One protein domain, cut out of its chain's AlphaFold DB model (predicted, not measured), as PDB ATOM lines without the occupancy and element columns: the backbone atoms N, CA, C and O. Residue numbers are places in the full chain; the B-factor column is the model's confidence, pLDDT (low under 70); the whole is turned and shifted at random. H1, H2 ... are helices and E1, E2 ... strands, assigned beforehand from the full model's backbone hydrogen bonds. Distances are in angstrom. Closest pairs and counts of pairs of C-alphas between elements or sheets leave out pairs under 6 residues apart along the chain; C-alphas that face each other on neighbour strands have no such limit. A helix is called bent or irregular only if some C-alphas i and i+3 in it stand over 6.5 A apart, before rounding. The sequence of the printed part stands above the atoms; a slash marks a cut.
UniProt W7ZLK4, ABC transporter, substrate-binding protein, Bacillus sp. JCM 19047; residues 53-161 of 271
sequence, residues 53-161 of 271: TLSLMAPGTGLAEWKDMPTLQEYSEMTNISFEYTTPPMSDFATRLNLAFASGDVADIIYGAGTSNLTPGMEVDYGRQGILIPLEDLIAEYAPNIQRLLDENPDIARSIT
ATOM      1  N   THR A  53      22.720 -39.778   9.934       97.12
ATOM      2  CA  THR A  53      22.834 -39.189  11.268       97.12
ATOM      3  C   THR A  53      21.620 -38.320  11.558       97.12
ATOM      4  O   THR A  53      21.318 -37.407  10.791       97.12
ATOM      5  N   LEU A  54      20.951 -38.579  12.681       97.25
ATOM      6  CA  LEU A  54      19.814 -37.799  13.174       97.25
ATOM      7  C   LEU A  54      20.185 -37.070  14.469       97.25
ATOM      8  O   LEU A  54      21.034 -37.518  15.235       97.25
ATOM      9  N   SER A  55      19.543 -35.947  14.755       98.06
ATOM     10  CA  SER A  55      19.702 -35.248  16.029       98.06
ATOM     11  C   SER A  55      18.762 -35.826  17.094       98.06
ATOM     12  O   SER A  55      17.577 -36.052  16.851       98.06
ATOM     13  N   LEU A  56      19.284 -36.067  18.301       97.31
ATOM     14  CA  LEU A  56      18.518 -36.622  19.419       97.31
ATOM     15  C   LEU A  56      18.700 -35.775  20.678       97.31
ATOM     16  O   LEU A  56      19.814 -35.603  21.174       97.31
ATOM     17  N   MET A  57      17.595 -35.289  21.243       96.88
ATOM     18  CA  MET A  57      17.579 -34.626  22.547       96.88
ATOM     19  C   MET A  57      17.042 -35.570  23.627       96.88
ATOM     20  O   MET A  57      15.945 -36.108  23.497       96.88
ATOM     21  N   ALA A  58      17.785 -35.739  24.723       95.38
ATOM     22  CA  ALA A  58      17.390 -36.596  25.846       95.38
ATOM     23  C   ALA A  58      17.900 -36.060  27.191       95.38
ATOM     24  O   ALA A  58      18.874 -35.314  27.218       95.38
ATOM     25  N   PRO A  59      17.302 -36.414  28.341       94.25
ATOM     26  CA  PRO A  59      17.891 -36.069  29.628       94.25
ATOM     27  C   PRO A  59      19.209 -36.830  29.840       94.25
ATOM     28  O   PRO A  59      19.307 -38.039  29.619       94.25
ATOM     29  N   GLY A  60      20.238 -36.125  30.311       92.25
ATOM     30  CA  GLY A  60      21.501 -36.735  30.713       92.25
ATOM     31  C   GLY A  60      21.307 -37.693  31.891       92.25
ATOM     32  O   GLY A  60      20.636 -37.360  32.869       92.25
ATOM     33  N   THR A  61      21.919 -38.879  31.815       85.25
ATOM     34  CA  THR A  61      21.800 -39.930  32.845       85.25
ATOM     35  C   THR A  61      22.781 -39.750  34.005       85.25
ATOM     36  O   THR A  61      22.620 -40.376  35.048       85.25
ATOM     37  N   GLY A  62      23.810 -38.911  33.833       82.62
ATOM     38  CA  GLY A  62      24.839 -38.629  34.840       82.62
ATOM     39  C   GLY A  62      25.829 -39.772  35.107       82.62
ATOM     40  O   GLY A  62      26.729 -39.599  35.923       82.62
ATOM     41  N   LEU A  63      25.677 -40.921  34.435       80.44
ATOM     42  CA  LEU A  63      26.528 -42.107  34.605       80.44
ATOM     43  C   LEU A  63      27.519 -42.294  33.452       80.44
ATOM     44  O   LEU A  63      28.668 -42.664  33.681       80.44
ATOM     45  N   ALA A  64      27.070 -42.046  32.222       86.62
ATOM     46  CA  ALA A  64      27.869 -42.124  31.006       86.62
ATOM     47  C   ALA A  64      27.286 -41.189  29.943       86.62
ATOM     48  O   ALA A  64      26.080 -40.918  29.937       86.62
ATOM     49  N   GLU A  65      28.138 -40.732  29.030       90.19
ATOM     50  CA  GLU A  65      27.688 -40.045  27.823       90.19
ATOM     51  C   GLU A  65      26.934 -41.032  26.926       90.19
ATOM     52  O   GLU A  65      27.346 -42.183  26.766       90.19
ATOM     53  N   TRP A  66      25.833 -40.588  26.318       93.19
ATOM     54  CA  TRP A  66      24.966 -41.449  25.503       93.19
ATOM     55  C   TRP A  66      25.718 -42.109  24.341       93.19
ATOM     56  O   TRP A  66      25.604 -43.312  24.132       93.19
ATOM     57  N   LYS A  67      26.581 -41.351  23.659       91.94
ATOM     58  CA  LYS A  67      27.431 -41.843  22.562       91.94
ATOM     59  C   LYS A  67      28.367 -43.003  22.947       91.94
ATOM     60  O   LYS A  67      28.837 -43.726  22.073       91.94
ATOM     61  N   ASP A  68      28.655 -43.174  24.237       92.94
ATOM     62  CA  ASP A  68      29.560 -44.207  24.746       92.94
ATOM     63  C   ASP A  68      28.797 -45.435  25.295       92.94
ATOM     64  O   ASP A  68      29.411 -46.368  25.817       92.94
ATOM     65  N   MET A  69      27.459 -45.459  25.199       93.62
ATOM     66  CA  MET A  69      26.645 -46.584  25.665       93.62
ATOM     67  C   MET A  69      26.703 -47.757  24.672       93.62
ATOM     68  O   MET A  69      26.299 -47.582  23.520       93.62
ATOM     69  N   PRO A  70      27.091 -48.976  25.107       94.44
ATOM     70  CA  PRO A  70      27.230 -50.131  24.215       94.44
ATOM     71  C   PRO A  70      25.964 -50.452  23.420       94.44
ATOM     72  O   PRO A  70      26.039 -50.747  22.238       94.44
ATOM     73  N   THR A  71      24.791 -50.335  24.049       93.56
ATOM     74  CA  THR A  71      23.508 -50.596  23.387       93.56
ATOM     75  C   THR A  71      23.240 -49.620  22.244       93.56
ATOM     76  O   THR A  71      22.767 -50.038  21.196       93.56
ATOM     77  N   LEU A  72      23.555 -48.333  22.415       94.25
ATOM     78  CA  LEU A  72      23.343 -47.337  21.360       94.25
ATOM     79  C   LEU A  72      24.340 -47.518  20.211       94.25
ATOM     80  O   LEU A  72      23.958 -47.360  19.059       94.25
ATOM     81  N   GLN A  73      25.580 -47.913  20.514       95.19
ATOM     82  CA  GLN A  73      26.584 -48.255  19.499       95.19
ATOM     83  C   GLN A  73      26.173 -49.495  18.693       95.19
ATOM     84  O   GLN A  73      26.183 -49.455  17.468       95.19
ATOM     85  N   GLU A  74      25.739 -50.561  19.371       96.94
ATOM     86  CA  GLU A  74      25.287 -51.799  18.726       96.94
ATOM     87  C   GLU A  74      24.079 -51.550  17.814       96.94
ATOM     88  O   GLU A  74      24.079 -51.981  16.663       96.94
ATOM     89  N   TYR A  75      23.077 -50.789  18.272       95.69
ATOM     90  CA  TYR A  75      21.950 -50.434  17.409       95.69
ATOM     91  C   TYR A  75      22.374 -49.552  16.234       95.69
ATOM     92  O   TYR A  75      21.889 -49.797  15.138       95.69
ATOM     93  N   SER A  76      23.299 -48.607  16.421       95.94
ATOM     94  CA  SER A  76      23.832 -47.778  15.330       95.94
ATOM     95  C   SER A  76      24.447 -48.629  14.213       95.94
ATOM     96  O   SER A  76      24.139 -48.418  13.040       95.94
ATOM     97  N   GLU A  77      25.258 -49.632  14.578       96.38
ATOM     98  CA  GLU A  77      25.873 -50.585  13.641       96.38
ATOM     99  C   GLU A  77      24.838 -51.499  12.969       96.38
ATOM    100  O   GLU A  77      24.971 -51.842  11.797       96.38
ATOM    101  N   MET A  78      23.802 -51.910  13.704       96.69
ATOM    102  CA  MET A  78      22.747 -52.769  13.167       96.69
ATOM    103  C   MET A  78      21.816 -52.012  12.222       96.69
ATOM    104  O   MET A  78      21.384 -52.579  11.226       96.69
ATOM    105  N   THR A  79      21.460 -50.762  12.527       96.69
ATOM    106  CA  THR A  79      20.425 -50.020  11.795       96.69
ATOM    107  C   THR A  79      20.972 -49.141  10.684       96.69
ATOM    108  O   THR A  79      20.173 -48.752   9.832       96.69
ATOM    109  N   ASN A  80      22.273 -48.823  10.702       97.44
ATOM    110  CA  ASN A  80      22.885 -47.721   9.952       97.44
ATOM    111  C   ASN A  80      22.274 -46.348  10.308       97.44
ATOM    112  O   ASN A  80      22.146 -45.466   9.461       97.44
ATOM    113  N   ILE A  81      21.861 -46.160  11.566       97.00
ATOM    114  CA  ILE A  81      21.321 -44.882  12.057       97.00
ATOM    115  C   ILE A  81      22.140 -44.447  13.264       97.00
ATOM    116  O   ILE A  81      22.068 -45.066  14.323       97.00
ATOM    117  N   SER A  82      22.880 -43.361  13.091       96.38
ATOM    118  CA  SER A  82      23.700 -42.719  14.115       96.38
ATOM    119  C   SER A  82      22.981 -41.491  14.686       96.38
ATOM    120  O   SER A  82      22.103 -40.912  14.041       96.38
ATOM    121  N   PHE A  83      23.370 -41.047  15.887       96.94
ATOM    122  CA  PHE A  83      22.775 -39.866  16.523       96.94
ATOM    123  C   PHE A  83      23.800 -38.815  16.955       96.94
ATOM    124  O   PHE A  83      24.810 -39.139  17.582       96.94
ATOM    125  N   GLU A  84      23.473 -37.545  16.713       96.94
ATOM    126  CA  GLU A  84      24.079 -36.396  17.390       96.94
ATOM    127  C   GLU A  84      23.286 -36.083  18.664       96.94
ATOM    128  O   GLU A  84      22.127 -35.662  18.620       96.94
ATOM    129  N   TYR A  85      23.912 -36.304  19.817       95.88
ATOM    130  CA  TYR A  85      23.238 -36.241  21.112       95.88
ATOM    131  C   TYR A  85      23.288 -34.842  21.734       95.88
ATOM    132  O   TYR A  85      24.359 -34.281  21.968       95.88
ATOM    133  N   THR A  86      22.124 -34.324  22.126       95.88
ATOM    134  CA  THR A  86      21.986 -33.172  23.024       95.88
ATOM    135  C   THR A  86      21.416 -33.632  24.360       95.88
ATOM    136  O   THR A  86      20.209 -33.834  24.502       95.88
ATOM    137  N   THR A  87      22.290 -33.794  25.357       95.94
ATOM    138  CA  THR A  87      21.936 -34.410  26.646       95.94
ATOM    139  C   THR A  87      22.148 -33.479  27.840       95.94
ATOM    140  O   THR A  87      23.091 -33.674  28.613       95.94
ATOM    141  N   PRO A  88      21.315 -32.433  28.019       94.44
ATOM    142  CA  PRO A  88      21.432 -31.555  29.179       94.44
ATOM    143  C   PRO A  88      21.202 -32.331  30.488       94.44
ATOM    144  O   PRO A  88      20.475 -33.330  30.484       94.44
ATOM    145  N   PRO A  89      21.756 -31.870  31.626       93.81
ATOM    146  CA  PRO A  89      21.465 -32.458  32.930       93.81
ATOM    147  C   PRO A  89      19.958 -32.594  33.166       93.81
ATOM    148  O   PRO A  89      19.186 -31.721  32.769       93.81
ATOM    149  N   MET A  90      19.530 -33.660  33.846       91.12
ATOM    150  CA  MET A  90      18.103 -33.944  34.053       91.12
ATOM    151  C   MET A  90      17.337 -32.785  34.718       91.12
ATOM    152  O   MET A  90      16.177 -32.558  34.386       91.12
ATOM    153  N   SER A  91      17.986 -32.007  35.593       91.56
ATOM    154  CA  SER A  91      17.407 -30.798  36.206       91.56
ATOM    155  C   SER A  91      17.067 -29.695  35.201       91.56
ATOM    156  O   SER A  91      16.163 -28.897  35.441       91.56
ATOM    157  N   ASP A  92      17.786 -29.652  34.082       94.06
ATOM    158  CA  ASP A  92      17.733 -28.573  33.099       94.06
ATOM    159  C   ASP A  92      16.965 -28.987  31.839       94.06
ATOM    160  O   ASP A  92      16.601 -28.130  31.029       94.06
ATOM    161  N   PHE A  93      16.705 -30.288  31.670       95.19
ATOM    162  CA  PHE A  93      16.082 -30.864  30.480       95.19
ATOM    163  C   PHE A  93      14.757 -30.182  30.124       95.19
ATOM    164  O   PHE A  93      14.601 -29.737  28.992       95.19
ATOM    165  N   ALA A  94      13.849 -30.001  31.089       94.56
ATOM    166  CA  ALA A  94      12.557 -29.350  30.851       94.56
ATOM    167  C   ALA A  94      12.713 -27.919  30.301       94.56
ATOM    168  O   ALA A  94      12.042 -27.520  29.352       94.56
ATOM    169  N   THR A  95      13.646 -27.146  30.864       95.44
ATOM    170  CA  THR A  95      13.934 -25.778  30.412       95.44
ATOM    171  C   THR A  95      14.510 -25.775  28.998       95.44
ATOM    172  O   THR A  95      14.114 -24.953  28.174       95.44
ATOM    173  N   ARG A  96      15.433 -26.695  28.699       95.31
ATOM    174  CA  ARG A  96      16.057 -26.818  27.373       95.31
ATOM    175  C   ARG A  96      15.059 -27.261  26.308       95.31
ATOM    176  O   ARG A  96      15.042 -26.663  25.239       95.31
ATOM    177  N   LEU A  97      14.202 -28.224  26.633       95.81
ATOM    178  CA  LEU A  97      13.139 -28.699  25.754       95.81
ATOM    179  C   LEU A  97      12.159 -27.570  25.406       95.81
ATOM    180  O   LEU A  97      11.873 -27.334  24.238       95.81
ATOM    181  N   ASN A  98      11.712 -26.807  26.408       93.75
ATOM    182  CA  ASN A  98      10.822 -25.664  26.188       93.75
ATOM    183  C   ASN A  98      11.458 -24.583  25.302       93.75
ATOM    184  O   ASN A  98      10.773 -23.979  24.479       93.75
ATOM    185  N   LEU A  99      12.763 -24.333  25.460       95.31
ATOM    186  CA  LEU A  99      13.491 -23.399  24.602       95.31
ATOM    187  C   LEU A  99      13.565 -23.898  23.156       95.31
ATOM    188  O   LEU A  99      13.329 -23.095  22.261       95.31
ATOM    189  N   ALA A 100      13.828 -25.193  22.941       95.25
ATOM    190  CA  ALA A 100      13.871 -25.802  21.611       95.25
ATOM    191  C   ALA A 100      12.524 -25.674  20.880       95.25
ATOM    192  O   ALA A 100      12.472 -25.192  19.748       95.25
ATOM    193  N   PHE A 101      11.414 -25.996  21.558       94.31
ATOM    194  CA  PHE A 101      10.071 -25.801  20.999       94.31
ATOM    195  C   PHE A 101       9.763 -24.328  20.702       94.31
ATOM    196  O   PHE A 101       9.144 -24.021  19.687       94.31
ATOM    197  N   ALA A 102      10.200 -23.402  21.560       92.06
ATOM    198  CA  ALA A 102       9.963 -21.973  21.359       92.06
ATOM    199  C   ALA A 102      10.804 -21.370  20.221       92.06
ATOM    200  O   ALA A 102      10.355 -20.421  19.576       92.06
ATOM    201  N   SER A 103      12.018 -21.878  19.984       93.12
ATOM    202  CA  SER A 103      12.888 -21.422  18.894       93.12
ATOM    203  C   SER A 103      12.614 -22.119  17.563       93.12
ATOM    204  O   SER A 103      13.077 -21.626  16.536       93.12
ATOM    205  N   GLY A 104      11.889 -23.243  17.574       89.19
ATOM    206  CA  GLY A 104      11.731 -24.123  16.414       89.19
ATOM    207  C   GLY A 104      12.992 -24.929  16.084       89.19
ATOM    208  O   GLY A 104      13.047 -25.560  15.037       89.19
ATOM    209  N   ASP A 105      13.993 -24.908  16.967       92.38
ATOM    210  CA  ASP A 105      15.247 -25.662  16.836       92.38
ATOM    211  C   ASP A 105      15.111 -26.974  17.616       92.38
ATOM    212  O   ASP A 105      15.736 -27.189  18.657       92.38
ATOM    213  N   VAL A 106      14.145 -27.786  17.182       94.94
ATOM    214  CA  VAL A 106      13.801 -29.065  17.804       94.94
ATOM    215  C   VAL A 106      14.611 -30.160  17.119       94.94
ATOM    216  O   VAL A 106      14.688 -30.197  15.895       94.94
ATOM    217  N   ALA A 107      15.218 -31.041  17.915       96.88
ATOM    218  CA  ALA A 107      15.911 -32.215  17.396       96.88
ATOM    219  C   ALA A 107      14.938 -33.146  16.651       96.88
ATOM    220  O   ALA A 107      13.751 -33.181  16.975       96.88
ATOM    221  N   ASP A 108      15.455 -33.952  15.724       97.12
ATOM    222  CA  ASP A 108      14.660 -34.926  14.961       97.12
ATOM    223  C   ASP A 108      13.933 -35.907  15.895       97.12
ATOM    224  O   ASP A 108      12.811 -36.331  15.622       97.12
ATOM    225  N   ILE A 109      14.568 -36.251  17.023       96.75
ATOM    226  CA  ILE A 109      14.010 -37.135  18.046       96.75
ATOM    227  C   ILE A 109      14.134 -36.498  19.429       96.75
ATOM    228  O   ILE A 109      15.216 -36.102  19.871       96.75
ATOM    229  N   ILE A 110      13.027 -36.493  20.168       96.19
ATOM    230  CA  ILE A 110      13.012 -36.214  21.604       96.19
ATOM    231  C   ILE A 110      12.806 -37.538  22.335       96.19
ATOM    232  O   ILE A 110      11.768 -38.182  22.196       96.19
ATOM    233  N   TYR A 111      13.773 -37.929  23.159       94.75
ATOM    234  CA  TYR A 111      13.695 -39.142  23.964       94.75
ATOM    235  C   TYR A 111      13.615 -38.811  25.456       94.75
ATOM    236  O   TYR A 111      14.306 -37.930  25.964       94.75
ATOM    237  N   GLY A 112      12.777 -39.541  26.193       91.44
ATOM    238  CA  GLY A 112      12.661 -39.375  27.646       91.44
ATOM    239  C   GLY A 112      11.925 -38.103  28.083       91.44
ATOM    240  O   GLY A 112      11.951 -37.750  29.264       91.44
ATOM    241  N   ALA A 113      11.226 -37.425  27.168       89.88
ATOM    242  CA  ALA A 113      10.247 -36.408  27.525       89.88
ATOM    243  C   ALA A 113       8.980 -37.083  28.067       89.88
ATOM    244  O   ALA A 113       8.029 -37.342  27.342       89.88
ATOM    245  N   GLY A 114       8.989 -37.407  29.363       85.12
ATOM    246  CA  GLY A 114       7.798 -37.908  30.049       85.12
ATOM    247  C   GLY A 114       6.648 -36.894  30.042       85.12
ATOM    248  O   GLY A 114       6.836 -35.713  29.738       85.12
ATOM    249  N   THR A 115       5.467 -37.336  30.475       83.62
ATOM    250  CA  THR A 115       4.213 -36.554  30.442       83.62
ATOM    251  C   THR A 115       4.245 -35.244  31.233       83.62
ATOM    252  O   THR A 115       3.395 -34.382  31.033       83.62
ATOM    253  N   SER A 116       5.222 -35.062  32.127       83.75
ATOM    254  CA  SER A 116       5.462 -33.797  32.831       83.75
ATOM    255  C   SER A 116       6.186 -32.744  31.985       83.75
ATOM    256  O   SER A 116       6.075 -31.560  32.284       83.75
ATOM    257  N   ASN A 117       6.947 -33.166  30.971       90.81
ATOM    258  CA  ASN A 117       7.723 -32.297  30.080       90.81
ATOM    259  C   ASN A 117       7.014 -32.081  28.738       90.81
ATOM    260  O   ASN A 117       7.075 -30.984  28.191       90.81
ATOM    261  N   LEU A 118       6.331 -33.110  28.233       91.81
ATOM    262  CA  LEU A 118       5.506 -33.056  27.032       91.81
ATOM    263  C   LEU A 118       4.121 -33.609  27.384       91.81
ATOM    264  O   LEU A 118       3.921 -34.814  27.491       91.81
ATOM    265  N   THR A 119       3.183 -32.712  27.686       92.25
ATOM    266  CA  THR A 119       1.820 -33.109  28.078       92.25
ATOM    267  C   THR A 119       0.986 -33.485  26.847       92.25
ATOM    268  O   THR A 119       1.240 -32.933  25.778       92.25
ATOM    269  N   PRO A 120      -0.093 -34.281  26.984       91.06
ATOM    270  CA  PRO A 120      -0.984 -34.581  25.857       91.06
ATOM    271  C   PRO A 120      -1.581 -33.336  25.179       91.06
ATOM    272  O   PRO A 120      -1.846 -33.336  23.984       91.06
ATOM    273  N   GLY A 121      -1.785 -32.244  25.927       93.44
ATOM    274  CA  GLY A 121      -2.223 -30.972  25.342       93.44
ATOM    275  C   GLY A 121      -1.141 -30.319  24.478       93.44
ATOM    276  O   GLY A 121      -1.438 -29.817  23.399       93.44
ATOM    277  N   MET A 122       0.117 -30.377  24.925       94.62
ATOM    278  CA  MET A 122       1.261 -29.888  24.149       94.62
ATOM    279  C   MET A 122       1.496 -30.738  22.901       94.62
ATOM    280  O   MET A 122       1.798 -30.181  21.854       94.62
ATOM    281  N   GLU A 123       1.317 -32.058  22.988       95.50
ATOM    282  CA  GLU A 123       1.391 -32.957  21.831       95.50
ATOM    283  C   GLU A 123       0.413 -32.537  20.728       95.50
ATOM    284  O   GLU A 123       0.832 -32.338  19.591       95.50
ATOM    285  N   VAL A 124      -0.853 -32.286  21.078       96.75
ATOM    286  CA  VAL A 124      -1.867 -31.771  20.138       96.75
ATOM    287  C   VAL A 124      -1.468 -30.406  19.574       96.75
ATOM    288  O   VAL A 124      -1.551 -30.174  18.367       96.75
ATOM    289  N   ASP A 125      -1.037 -29.475  20.426       95.38
ATOM    290  CA  ASP A 125      -0.680 -28.125  19.987       95.38
ATOM    291  C   ASP A 125       0.514 -28.134  19.022       95.38
ATOM    292  O   ASP A 125       0.488 -27.426  18.010       95.38
ATOM    293  N   TYR A 126       1.546 -28.933  19.302       95.56
ATOM    294  CA  TYR A 126       2.726 -29.070  18.448       95.56
ATOM    295  C   TYR A 126       2.465 -29.929  17.209       95.56
ATOM    296  O   TYR A 126       3.006 -29.627  16.146       95.56
ATOM    297  N   GLY A 127       1.582 -30.922  17.308       95.62
ATOM    298  CA  GLY A 127       1.082 -31.697  16.177       95.62
ATOM    299  C   GLY A 127       0.356 -30.821  15.158       95.62
ATOM    300  O   GLY A 127       0.672 -30.822  13.971       95.62
ATOM    301  N   ARG A 128      -0.547 -29.952  15.628       94.62
ATOM    302  CA  ARG A 128      -1.257 -28.980  14.776       94.62
ATOM    303  C   ARG A 128      -0.346 -27.922  14.156       94.62
ATOM    304  O   ARG A 128      -0.694 -27.362  13.118       94.62
ATOM    305  N   GLN A 129       0.782 -27.622  14.796       94.25
ATOM    306  CA  GLN A 129       1.816 -26.729  14.262       94.25
ATOM    307  C   GLN A 129       2.747 -27.431  13.262       94.25
ATOM    308  O   GLN A 129       3.539 -26.752  12.613       94.25
ATOM    309  N   GLY A 130       2.654 -28.760  13.124       92.94
ATOM    310  CA  GLY A 130       3.538 -29.561  12.277       92.94
ATOM    311  C   GLY A 130       4.943 -29.747  12.852       92.94
ATOM    312  O   GLY A 130       5.845 -30.132  12.117       92.94
ATOM    313  N   ILE A 131       5.141 -29.450  14.141       94.75
ATOM    314  CA  ILE A 131       6.415 -29.677  14.836       94.75
ATOM    315  C   ILE A 131       6.540 -31.155  15.218       94.75
ATOM    316  O   ILE A 131       7.611 -31.736  15.091       94.75
ATOM    317  N   LEU A 132       5.440 -31.760  15.677       96.00
ATOM    318  CA  LEU A 132       5.335 -33.206  15.859       96.00
ATOM    319  C   LEU A 132       4.535 -33.796  14.702       96.00
ATOM    320  O   LEU A 132       3.524 -33.230  14.283       96.00
ATOM    321  N   ILE A 133       4.978 -34.942  14.202       96.62
ATOM    322  CA  ILE A 133       4.274 -35.676  13.152       96.62
ATOM    323  C   ILE A 133       3.370 -36.747  13.781       96.62
ATOM    324  O   ILE A 133       3.777 -37.365  14.767       96.62
ATOM    325  N   PRO A 134       2.161 -36.986  13.242       97.75
ATOM    326  CA  PRO A 134       1.370 -38.155  13.611       97.75
ATOM    327  C   PRO A 134       2.118 -39.443  13.252       97.75
ATOM    328  O   PRO A 134       2.728 -39.542  12.185       97.75
ATOM    329  N   LEU A 135       2.085 -40.424  14.147       97.94
ATOM    330  CA  LEU A 135       2.861 -41.658  14.040       97.94
ATOM    331  C   LEU A 135       2.014 -42.860  13.629       97.94
ATOM    332  O   LEU A 135       2.585 -43.866  13.231       97.94
ATOM    333  N   GLU A 136       0.685 -42.805  13.721       97.50
ATOM    334  CA  GLU A 136      -0.179 -43.976  13.526       97.50
ATOM    335  C   GLU A 136      -0.024 -44.638  12.145       97.50
ATOM    336  O   GLU A 136       0.074 -45.864  12.068       97.50
ATOM    337  N   ASP A 137       0.099 -43.849  11.075       97.12
ATOM    338  CA  ASP A 137       0.316 -44.372   9.721       97.12
ATOM    339  C   ASP A 137       1.734 -44.949   9.564       97.12
ATOM    340  O   ASP A 137       1.920 -46.024   8.988       97.12
ATOM    341  N   LEU A 138       2.739 -44.283  10.147       96.69
ATOM    342  CA  LEU A 138       4.129 -44.757  10.150       96.69
ATOM    343  C   LEU A 138       4.281 -46.055  10.949       96.69
ATOM    344  O   LEU A 138       5.038 -46.941  10.555       96.69
ATOM    345  N   ILE A 139       3.551 -46.190  12.057       96.50
ATOM    346  CA  ILE A 139       3.535 -47.403  12.875       96.50
ATOM    347  C   ILE A 139       2.957 -48.564  12.067       96.50
ATOM    348  O   ILE A 139       3.572 -49.633  12.019       96.50
ATOM    349  N   ALA A 140       1.818 -48.341  11.407       95.44
ATOM    350  CA  ALA A 140       1.158 -49.353  10.592       95.44
ATOM    351  C   ALA A 140       2.022 -49.805   9.402       95.44
ATOM    352  O   ALA A 140       1.985 -50.977   9.027       95.44
ATOM    353  N   GLU A 141       2.801 -48.894   8.812       95.19
ATOM    354  CA  GLU A 141       3.613 -49.189   7.630       95.19
ATOM    355  C   GLU A 141       5.010 -49.751   7.944       95.19
ATOM    356  O   GLU A 141       5.467 -50.653   7.236       95.19
ATOM    357  N   TYR A 142       5.685 -49.238   8.979       94.94
ATOM    358  CA  TYR A 142       7.117 -49.483   9.216       94.94
ATOM    359  C   TYR A 142       7.447 -50.111  10.574       94.94
ATOM    360  O   TYR A 142       8.566 -50.586  10.758       94.94
ATOM    361  N   ALA A 143       6.523 -50.139  11.541       94.12
ATOM    362  CA  ALA A 143       6.826 -50.573  12.909       94.12
ATOM    363  C   ALA A 143       6.028 -51.821  13.334       94.12
ATOM    364  O   ALA A 143       5.269 -51.766  14.306       94.12
ATOM    365  N   PRO A 144       6.234 -52.994  12.698       92.94
ATOM    366  CA  PRO A 144       5.428 -54.196  12.952       92.94
ATOM    367  C   PRO A 144       5.484 -54.673  14.412       92.94
ATOM    368  O   PRO A 144       4.518 -55.229  14.934       92.94
ATOM    369  N   ASN A 145       6.601 -54.432  15.107       93.00
ATOM    370  CA  ASN A 145       6.730 -54.753  16.529       93.00
ATOM    371  C   ASN A 145       5.866 -53.850  17.418       93.00
ATOM    372  O   ASN A 145       5.267 -54.344  18.372       93.00
ATOM    373  N   ILE A 146       5.784 -52.555  17.100       94.56
ATOM    374  CA  ILE A 146       4.938 -51.604  17.825       94.56
ATOM    375  C   ILE A 146       3.471 -51.851  17.480       94.56
ATOM    376  O   ILE A 146       2.657 -51.944  18.391       94.56
ATOM    377  N   GLN A 147       3.140 -52.055  16.202       95.25
ATOM    378  CA  GLN A 147       1.774 -52.374  15.782       95.25
ATOM    379  C   GLN A 147       1.234 -53.596  16.534       95.25
ATOM    380  O   GLN A 147       0.188 -53.515  17.172       95.25
ATOM    381  N   ARG A 148       1.998 -54.698  16.566       95.00
ATOM    382  CA  ARG A 148       1.620 -55.907  17.313       95.00
ATOM    383  C   ARG A 148       1.393 -55.632  18.801       95.00
ATOM    384  O   ARG A 148       0.442 -56.145  19.381       95.00
ATOM    385  N   LEU A 149       2.248 -54.820  19.421       93.81
ATOM    386  CA  LEU A 149       2.119 -54.447  20.827       93.81
ATOM    387  C   LEU A 149       0.821 -53.676  21.102       93.81
ATOM    388  O   LEU A 149       0.167 -53.938  22.114       93.81
ATOM    389  N   LEU A 150       0.450 -52.750  20.215       94.12
ATOM    390  CA  LEU A 150      -0.785 -51.970  20.313       94.12
ATOM    391  C   LEU A 150      -2.030 -52.837  20.072       94.12
ATOM    392  O   LEU A 150      -3.008 -52.698  20.806       94.12
ATOM    393  N   ASP A 151      -1.969 -53.770  19.118       94.94
ATOM    394  CA  ASP A 151      -3.059 -54.708  18.817       94.94
ATOM    395  C   ASP A 151      -3.335 -55.662  19.991       94.94
ATOM    396  O   ASP A 151      -4.487 -55.924  20.344       94.94
ATOM    397  N   GLU A 152      -2.274 -56.172  20.625       94.69
ATOM    398  CA  GLU A 152      -2.368 -57.059  21.789       94.69
ATOM    399  C   GLU A 152      -2.804 -56.312  23.067       94.69
ATOM    400  O   GLU A 152      -3.339 -56.931  23.988       94.69
ATOM    401  N   ASN A 153      -2.599 -54.990  23.133       91.69
ATOM    402  CA  ASN A 153      -2.834 -54.169  24.326       91.69
ATOM    403  C   ASN A 153      -3.608 -52.879  23.983       91.69
ATOM    404  O   ASN A 153      -3.039 -51.782  24.025       91.69
ATOM    405  N   PRO A 154      -4.926 -52.959  23.713       92.19
ATOM    406  CA  PRO A 154      -5.718 -51.814  23.249       92.19
ATOM    407  C   PRO A 154      -5.781 -50.651  24.252       92.19
ATOM    408  O   PRO A 154      -6.023 -49.506  23.868       92.19
ATOM    409  N   ASP A 155      -5.548 -50.910  25.540       91.62
ATOM    410  CA  ASP A 155      -5.472 -49.858  26.558       91.62
ATOM    411  C   ASP A 155      -4.198 -49.015  26.436       91.62
ATOM    412  O   ASP A 155      -4.247 -47.812  26.686       91.62
ATOM    413  N   ILE A 156      -3.087 -49.602  25.972       92.06
ATOM    414  CA  ILE A 156      -1.861 -48.853  25.673       92.06
ATOM    415  C   ILE A 156      -2.118 -47.921  24.492       92.06
ATOM    416  O   ILE A 156      -1.861 -46.725  24.607       92.06
ATOM    417  N   ALA A 157      -2.701 -48.436  23.406       92.81
ATOM    418  CA  ALA A 157      -3.065 -47.631  22.239       92.81
ATOM    419  C   ALA A 157      -3.957 -46.444  22.631       92.81
ATOM    420  O   ALA A 157      -3.675 -45.296  22.290       92.81
ATOM    421  N   ARG A 158      -4.983 -46.700  23.447       92.62
ATOM    422  CA  ARG A 158      -5.878 -45.657  23.956       92.62
ATOM    423  C   ARG A 158      -5.161 -44.632  24.836       92.62
ATOM    424  O   ARG A 158      -5.554 -43.473  24.838       92.62
ATOM    425  N   SER A 159      -4.144 -45.050  25.590       91.25
ATOM    426  CA  SER A 159      -3.405 -44.166  26.499       91.25
ATOM    427  C   SER A 159      -2.480 -43.171  25.790       91.25
ATOM    428  O   SER A 159      -2.198 -42.121  26.360       91.25
ATOM    429  N   ILE A 160      -2.035 -43.489  24.569       93.31
ATOM    430  CA  ILE A 160      -1.119 -42.650  23.773       93.31
ATOM    431  C   ILE A 160      -1.795 -41.936  22.603       93.31
ATOM    432  O   ILE A 160      -1.161 -41.141  21.918       93.31
ATOM    433  N   THR A 161      -3.072 -42.229  22.358       95.25
ATOM    434  CA  THR A 161      -3.870 -41.519  21.358       95.25
ATOM    435  C   THR A 161      -4.402 -40.231  21.981       95.25
ATOM    436  O   THR A 161      -5.134 -40.268  22.976       95.25
TER     437      THR A 161
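This is residues 53 to 161 of the 271 residues of the protein "ABC transporter, substrate-binding protein" of Bacillus sp. JCM 19047 (UniProt W7ZLK4). An open horseshoe of two lobes: one holds a small parallel two-stranded sheet, E1 and E2, with H1 near E2 and H2 after it, and the other holds H3, H4, H5 and H6 in a loose chain of helices. Residues 104 to 119 join the lobes across the middle, and their residues 109 to 110 pair beside E1; H1 and H5, towards the open side, stay apart. The printed part has 109 residues with six named helices and two named strands, in the order E1, H1, E2, H2, H3, H4, H5, H6, and its class is mostly helix. It is only just compact, close to loose, with a radius of gyration of the C-alphas of 15.2 A and spans of 35 by 34 by 22 A.

E1, residues 53 to 57, begins with C-alpha 53 at (22.834, -39.189, 11.268) and is 13.3 A long. E2, residues 81 to 86, is 16.1 A long. H1, residues 70 to 79, is 14.2 A long. H2, residues 90 to 103, is the longest helix at 20.3 A; it is irregular, with C-alphas 91 and 94 7.4 A apart. H3 is residues 120 to 128, beginning with C-alpha 120 at (-0.984, -34.581, 25.857). H4 is residues 136 to 142, H5 residues 144 to 152, and H6 residues 154 to 160, ending with C-alpha 160 at (-1.119, -42.650, 23.773).

E1 and E2 are parallel neighbours at 35 degrees, with N 54 and O 82 at 2.9 A and N 86 and O 56 at 2.8 A, within hydrogen-bond range. E1, H1 and E2 form a strand-helix-strand unit, two parallel neighbour strands with a helix between, whose crossover is right-handed. The closest C-alphas of H1 and E2, those of Ser 76 and Ser 82, are 5.2 A apart. Residues 56 to 57 of E1 pair with residues 109 to 110, parallel. H2 is only just apart from E1, at 8.1 A, and from H3, at 8.4 A. H3 is only just apart from H6, at 8.3 A. H4 and H5 only just touch, only at the corner, with 3 pairs of C-alphas within 8 A; the closest, Ile 139 and Gln 147, are 6.0 A apart. They run opposite ways at a steep tilt of 49 degrees. H5 and H6 also only just touch, only at the corner, with 3 such pairs; the closest C-alphas, Leu 150 and Ala 157, are 5.3 A apart. Their steep tilt is 64 degrees, opposite ways. Every O i to N i+4 pair is within hydrogen-bond range in H1, H3, H4, H5 and H6, and 8 of 10 are in H2.

The C-alphas of Ser 103 and Glu 152, the two farthest apart, are 38.9 A apart. The links E1 to H1 and H2 to H3 are long. Residues 151 to 156, of which 154 to 156 belong to H6, stand free. The printed part has no cut, its mean pLDDT is 93.9, and no printed residue is under 70.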